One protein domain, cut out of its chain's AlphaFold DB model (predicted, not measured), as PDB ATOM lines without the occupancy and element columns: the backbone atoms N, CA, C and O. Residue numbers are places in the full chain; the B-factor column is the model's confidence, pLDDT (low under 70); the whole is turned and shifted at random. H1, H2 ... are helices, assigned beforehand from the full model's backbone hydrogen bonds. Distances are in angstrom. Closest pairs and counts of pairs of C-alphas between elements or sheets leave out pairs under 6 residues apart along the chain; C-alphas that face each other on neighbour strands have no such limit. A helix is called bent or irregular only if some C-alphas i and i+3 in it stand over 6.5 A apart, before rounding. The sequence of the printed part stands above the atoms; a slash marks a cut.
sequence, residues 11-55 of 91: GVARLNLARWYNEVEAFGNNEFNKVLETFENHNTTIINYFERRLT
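AT A GLANCE: This is residues 11 to 55 of the 91 residues of the protein "DDE_Tnp_ISL3 domain-containing protein" of Muribaculaceae bacterium (UniProt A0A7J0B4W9). One long helix, H1, runs beside a second, H2, that comes back the opposite way across a narrow gap, and a third, H3, continues from the end of H2 at an angle and slants over toward the first residues of H1. Together they make a long, loose frame of three helices with few contacts between them, and residues 26 to 31, at the turn between H1 and H2, stick out at one end. The printed part has 45 residues with three named helices, in the order H1, H2, H3, and no named strand; the class is all helix. The whole is elongated, with spans of 34 by 19 by 13 A, and only just loose, close to compact, with a radius of gyration of the C-alphas of 11.5 A.

HOW THE PARTS SIT: H1, residues 11 to 27, is the longest helix. H2, residues 30 to 41, is close to H1 but not clearly touching it; their closest C-alphas, those of Val 24 and Phe 32, are 7.3 A apart. The two run opposite ways at a shallow tilt of 24 degrees, with their centres 12.6 A apart. H3, residues 43 to 52, only just touches H1, with 3 pairs of C-alphas within 8 A, and H1 touches it with residues 13 to 14 alone. Their closest C-alphas, those of Arg 14 and Ile 47, are 7.0 A apart. H1 and H3 run opposite ways at a shallow tilt of 33 degrees, only just short of steep. H2 and H3 are close but not clearly touching, with the closest C-alphas, those of Phe 39 and Ile 46, 7.9 A apart. They run the same way at a steep tilt of 58 degrees. In H1 every O i to N i+4 pair is within hydrogen-bond range, while in H2 it is 6 of 8 and in H3 4 of 6.

IN THESE COORDINATES: H1 begins at C-alpha 11, (17.194, -21.663, -17.180), and measures 24.6 A from first to last C-alpha. H2 begins at C-alpha 30, (-4.439, -19.159, -34.552), and measures 17.4 A. H2 is irregular, but only just: C-alphas 31 and 34 are 7.0 A apart. H3 measures 14.3 A and ends at C-alpha 52, (10.496, -26.135, -6.489).

THE WHOLE: The two C-alphas farthest apart are those of Gly 28 and Arg 52, at 33.7 A. The printed part has no cut, and the links H1 to H2 and H2 to H3 are both tight. The mean pLDDT of the printed part is 84.4, and residues 54 to 55 are under 70.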
ATOM      1  N   GLY A  11      16.578 -22.312 -16.015       82.62
ATOM      2  CA  GLY A  11      17.194 -21.663 -17.180       82.62
ATOM      3  C   GLY A  11      17.051 -22.465 -18.481       82.62
ATOM      4  O   GLY A  11      16.718 -21.897 -19.519       82.62
ATOM      5  N   VAL A  12      17.229 -23.787 -18.421       84.06
ATOM      6  CA  VAL A  12      17.071 -24.685 -19.581       84.06
ATOM      7  C   VAL A  12      15.598 -24.787 -19.980       84.06
ATOM      8  O   VAL A  12      15.274 -24.745 -21.164       84.06
ATOM      9  N   ALA A  13      14.697 -24.849 -18.995       82.31
ATOM     10  CA  ALA A  13      13.257 -24.856 -19.240       82.31
ATOM     11  C   ALA A  13      12.779 -23.563 -19.919       82.31
ATOM     12  O   ALA A  13      12.066 -23.635 -20.917       82.31
ATOM     13  N   ARG A  14      13.233 -22.390 -19.447       85.44
ATOM     14  CA  ARG A  14      12.954 -21.088 -20.084       85.44
ATOM     15  C   ARG A  14      13.402 -21.065 -21.544       85.44
ATOM     16  O   ARG A  14      12.634 -20.650 -22.405       85.44
ATOM     17  N   LEU A  15      14.617 -21.540 -21.828       88.50
ATOM     18  CA  LEU A  15      15.150 -21.574 -23.191       88.50
ATOM     19  C   LEU A  15      14.327 -22.491 -24.109       88.50
ATOM     20  O   LEU A  15      14.019 -22.113 -25.237       88.50
ATOM     21  N   ASN A  16      13.956 -23.679 -23.635       85.94
ATOM     22  CA  ASN A  16      13.152 -24.616 -24.420       85.94
ATOM     23  C   ASN A  16      11.725 -24.103 -24.657       85.94
ATOM     24  O   ASN A  16      11.211 -24.261 -25.759       85.94
ATOM     25  N   LEU A  17      11.113 -23.445 -23.666       86.06
ATOM     26  CA  LEU A  17       9.802 -22.810 -23.825       86.06
ATOM     27  C   LEU A  17       9.844 -21.666 -24.842       86.06
ATOM     28  O   LEU A  17       8.957 -21.581 -25.682       86.06
ATOM     29  N   ALA A  18      10.892 -20.836 -24.823       87.94
ATOM     30  CA  ALA A  18      11.068 -19.774 -25.814       87.94
ATOM     31  C   ALA A  18      11.230 -20.330 -27.240       87.94
ATOM     32  O   ALA A  18      10.660 -19.794 -28.185       87.94
ATOM     33  N   ARG A  19      11.972 -21.435 -27.406       90.00
ATOM     34  CA  ARG A  19      12.088 -22.119 -28.705       90.00
ATOM     35  C   ARG A  19      10.744 -22.650 -29.189       90.00
ATOM     36  O   ARG A  19      10.384 -22.410 -30.334       90.00
ATOM     37  N   TRP A  20      10.000 -23.313 -28.307       88.19
ATOM     38  CA  TRP A  20       8.669 -23.818 -28.627       88.19
ATOM     39  C   TRP A  20       7.703 -22.687 -29.002       88.19
ATOM     40  O   TRP A  20       6.986 -22.815 -29.984       88.19
ATOM     41  N   TYR A  21       7.736 -21.556 -28.290       87.25
ATOM     42  CA  TYR A  21       6.930 -20.379 -28.629       87.25
ATOM     43  C   TYR A  21       7.186 -19.916 -30.069       87.25
ATOM     44  O   TYR A  21       6.242 -19.759 -30.838       87.25
ATOM     45  N   ASN A  22       8.460 -19.788 -30.457       89.12
ATOM     46  CA  ASN A  22       8.836 -19.402 -31.819       89.12
ATOM     47  C   ASN A  22       8.370 -20.428 -32.867       89.12
ATOM     48  O   ASN A  22       7.973 -20.047 -33.964       89.12
ATOM     49  N   GLU A  23       8.412 -21.727 -32.551       89.19
ATOM     50  CA  GLU A  23       7.899 -22.780 -33.438       89.19
ATOM     51  C   GLU A  23       6.379 -22.676 -33.626       89.19
ATOM     52  O   GLU A  23       5.894 -22.823 -34.748       89.19
ATOM     53  N   VAL A  24       5.627 -22.390 -32.558       86.44
ATOM     54  CA  VAL A  24       4.168 -22.206 -32.627       86.44
ATOM     55  C   VAL A  24       3.799 -20.934 -33.387       86.44
ATOM     56  O   VAL A  24       2.888 -20.966 -34.213       86.44
ATOM     57  N   GLU A  25       4.516 -19.833 -33.162       84.62
ATOM     58  CA  GLU A  25       4.318 -18.590 -33.912       84.62
ATOM     59  C   GLU A  25       4.607 -18.802 -35.409       84.62
ATOM     60  O   GLU A  25       3.792 -18.441 -36.259       84.62
ATOM     61  N   ALA A  26       5.710 -19.483 -35.741       88.12
ATOM     62  CA  ALA A  26       6.066 -19.824 -37.119       88.12
ATOM     63  C   ALA A  26       5.079 -20.802 -37.779       88.12
ATOM     64  O   ALA A  26       4.921 -20.784 -39.001       88.12
ATOM     65  N   PHE A  27       4.398 -21.644 -36.995       86.88
ATOM     66  CA  PHE A  27       3.348 -22.537 -37.487       86.88
ATOM     67  C   PHE A  27       2.105 -21.767 -37.977       86.88
ATOM     68  O   PHE A  27       1.336 -22.299 -38.776       86.88
ATOM     69  N   GLY A  28       1.916 -20.509 -37.549       80.88
ATOM     70  CA  GLY A  28       0.924 -19.585 -38.113       80.88
ATOM     71  C   GLY A  28      -0.541 -19.977 -37.887       80.88
ATOM     72  O   GLY A  28      -1.433 -19.427 -38.536       80.88
ATOM     73  N   ASN A  29      -0.810 -20.934 -36.991       81.50
ATOM     74  CA  ASN A  29      -2.159 -21.391 -36.673       81.50
ATOM     75  C   ASN A  29      -2.700 -20.691 -35.417       81.50
ATOM     76  O   ASN A  29      -2.229 -20.908 -34.300       81.50
ATOM     77  N   ASN A  30      -3.772 -19.922 -35.606       83.38
ATOM     78  CA  ASN A  30      -4.439 -19.159 -34.552       83.38
ATOM     79  C   ASN A  30      -5.118 -20.017 -33.467       83.38
ATOM     80  O   ASN A  30      -5.470 -19.489 -32.410       83.38
ATOM     81  N   GLU A  31      -5.309 -21.321 -33.688       85.06
ATOM     82  CA  GLU A  31      -5.864 -22.247 -32.687       85.06
ATOM     83  C   GLU A  31      -5.013 -22.294 -31.410       85.06
ATOM     84  O   GLU A  31      -5.545 -22.496 -30.315       85.06
ATOM     85  N   PHE A  32      -3.709 -22.030 -31.531       84.75
ATOM     86  CA  PHE A  32      -2.785 -22.021 -30.402       84.75
ATOM     87  C   PHE A  32      -2.697 -20.673 -29.683       84.75
ATOM     88  O   PHE A  32      -2.146 -20.634 -28.589       84.75
ATOM     89  N   ASN A  33      -3.295 -19.590 -30.195       86.06
ATOM     90  CA  ASN A  33      -3.184 -18.261 -29.572       86.06
ATOM     91  C   ASN A  33      -3.696 -18.253 -28.124       86.06
ATOM     92  O   ASN A  33      -3.060 -17.688 -27.241       86.06
ATOM     93  N   LYS A  34      -4.797 -18.968 -27.850       87.44
ATOM     94  CA  LYS A  34      -5.315 -19.140 -26.478       87.44
ATOM     95  C   LYS A  34      -4.354 -19.915 -25.579       87.44
ATOM     96  O   LYS A  34      -4.279 -19.661 -24.377       87.44
ATOM     97  N   VAL A  35      -3.647 -20.885 -26.152       85.62
ATOM     98  CA  VAL A  35      -2.631 -21.654 -25.433       85.62
ATOM     99  C   VAL A  35      -1.459 -20.734 -25.103       85.62
ATOM    100  O   VAL A  35      -1.081 -20.665 -23.939       85.62
ATOM    101  N   LEU A  36      -0.953 -19.969 -26.074       87.00
ATOM    102  CA  LEU A  36       0.136 -19.006 -25.878       87.00
ATOM    103  C   LEU A  36      -0.201 -17.969 -24.797       87.00
ATOM    104  O   LEU A  36       0.570 -17.804 -23.858       87.00
ATOM    105  N   GLU A  37      -1.393 -17.372 -24.853       88.19
ATOM    106  CA  GLU A  37      -1.875 -16.419 -23.844       88.19
ATOM    107  C   GLU A  37      -1.911 -17.041 -22.436       88.19
ATOM    108  O   GLU A  37      -1.471 -16.441 -21.455       88.19
ATOM    109  N   THR A  38      -2.391 -18.283 -22.317       87.81
ATOM    110  CA  THR A  38      -2.418 -19.006 -21.034       87.81
ATOM    111  C   THR A  38      -1.003 -19.279 -20.516       87.81
ATOM    112  O   THR A  38      -0.738 -19.142 -19.320       87.81
ATOM    113  N   PHE A  39      -0.082 -19.652 -21.406       85.62
ATOM    114  CA  PHE A  39       1.321 -19.885 -21.068       85.62
ATOM    115  C   PHE A  39       2.015 -18.608 -20.595       85.62
ATOM    116  O   PHE A  39       2.722 -18.653 -19.589       85.62
ATOM    117  N   GLU A  40       1.787 -17.474 -21.258       86.31
ATOM    118  CA  GLU A  40       2.318 -16.172 -20.845       86.31
ATOM    119  C   GLU A  40       1.780 -15.761 -19.470       86.31
ATOM    120  O   GLU A  40       2.560 -15.480 -18.556       86.31
ATOM    121  N   ASN A  41       0.457 -15.837 -19.282       89.62
ATOM    122  CA  ASN A  41      -0.215 -15.480 -18.030       89.62
ATOM    123  C   ASN A  41       0.240 -16.328 -16.830       89.62
ATOM    124  O   ASN A  41       0.228 -15.862 -15.688       89.62
ATOM    125  N   HIS A  42       0.663 -17.573 -17.068       88.00
ATOM    126  CA  HIS A  42       1.094 -18.501 -16.021       88.00
ATOM    127  C   HIS A  42       2.590 -18.840 -16.057       88.00
ATOM    128  O   HIS A  42       3.029 -19.727 -15.318       88.00
ATOM    129  N   ASN A  43       3.397 -18.115 -16.838       85.44
ATOM    130  CA  ASN A  43       4.816 -18.411 -17.052       85.44
ATOM    131  C   ASN A  43       5.600 -18.514 -15.733       85.44
ATOM    132  O   ASN A  43       6.354 -19.459 -15.521       85.44
ATOM    133  N   THR A  44       5.365 -17.599 -14.790       85.25
ATOM    134  CA  THR A  44       6.014 -17.625 -13.469       85.25
ATOM    135  C   THR A  44       5.740 -18.933 -12.723       85.25
ATOM    136  O   THR A  44       6.656 -19.545 -12.177       85.25
ATOM    137  N   THR A  45       4.491 -19.401 -12.730       84.62
ATOM    138  CA  THR A  45       4.092 -20.665 -12.092       84.62
ATOM    139  C   THR A  45       4.723 -21.865 -12.794       84.62
ATOM    140  O   THR A  45       5.230 -22.768 -12.129       84.62
ATOM    141  N   ILE A  46       4.747 -21.849 -14.130       83.88
ATOM    142  CA  ILE A  46       5.348 -22.902 -14.957       83.88
ATOM    143  C   ILE A  46       6.852 -23.003 -14.689       83.88
ATOM    144  O   ILE A  46       7.367 -24.096 -14.479       83.88
ATOM    145  N   ILE A  47       7.568 -21.880 -14.628       84.25
ATOM    146  CA  ILE A  47       9.004 -21.892 -14.335       84.25
ATOM    147  C   ILE A  47       9.286 -22.311 -12.888       84.25
ATOM    148  O   ILE A  47      10.213 -23.089 -12.652       84.25
ATOM    149  N   ASN A  48       8.462 -21.878 -11.930       83.62
ATOM    150  CA  ASN A  48       8.592 -22.274 -10.526       83.62
ATOM    151  C   ASN A  48       8.511 -23.799 -10.322       83.62
ATOM    152  O   ASN A  48       9.115 -24.312  -9.378       83.62
ATOM    153  N   TYR A  49       7.822 -24.541 -11.200       81.06
ATOM    154  CA  TYR A  49       7.837 -26.008 -11.180       81.06
ATOM    155  C   TYR A  49       9.256 -26.572 -11.355       81.06
ATOM    156  O   TYR A  49       9.635 -27.506 -10.651       81.06
ATOM    157  N   PHE A  50      10.080 -25.986 -12.225       79.94
ATOM    158  CA  PHE A  50      11.440 -26.474 -12.475       79.94
ATOM    159  C   PHE A  50      12.409 -26.180 -11.320       79.94
ATOM    160  O   PHE A  50      13.412 -26.881 -11.185       79.94
ATOM    161  N   GLU A  51      12.094 -25.204 -10.462       79.44
ATOM    162  CA  GLU A  51      12.865 -24.886  -9.252       79.44
ATOM    163  C   GLU A  51      12.382 -25.673  -8.028       79.44
ATOM    164  O   GLU A  51      13.169 -26.327  -7.348       79.44
ATOM    165  N   ARG A  52      11.076 -25.617  -7.740       78.44
ATOM    166  CA  ARG A  52      10.496 -26.135  -6.489       78.44
ATOM    167  C   ARG A  52       9.946 -27.552  -6.621       78.44
ATOM    168  O   ARG A  52       9.660 -28.175  -5.604       78.44
ATOM    169  N   ARG A  53       9.746 -28.040  -7.854       74.75
ATOM    170  CA  ARG A  53       9.128 -29.340  -8.187       74.75
ATOM    171  C   ARG A  53       7.769 -29.573  -7.519       74.75
ATOM    172  O   ARG A  53       7.312 -30.705  -7.398       74.75
ATOM    173  N   LEU A  54       7.098 -28.490  -7.131       69.06
ATOM    174  CA  LEU A  54       5.732 -28.528  -6.635       69.06
ATOM    175  C   LEU A  54       4.808 -28.753  -7.830       69.06
ATOM    176  O   LEU A  54       4.714 -27.901  -8.710       69.06
ATOM    177  N   THR A  55       4.162 -29.914  -7.870       69.38
ATOM    178  CA  THR A  55       3.210 -30.290  -8.917       69.38
ATOM    179  C   THR A  55       1.835 -30.536  -8.326       69.38
ATOM    180  O   THR A  55       1.701 -31.108  -7.244       69.38
TER     181      THR A  55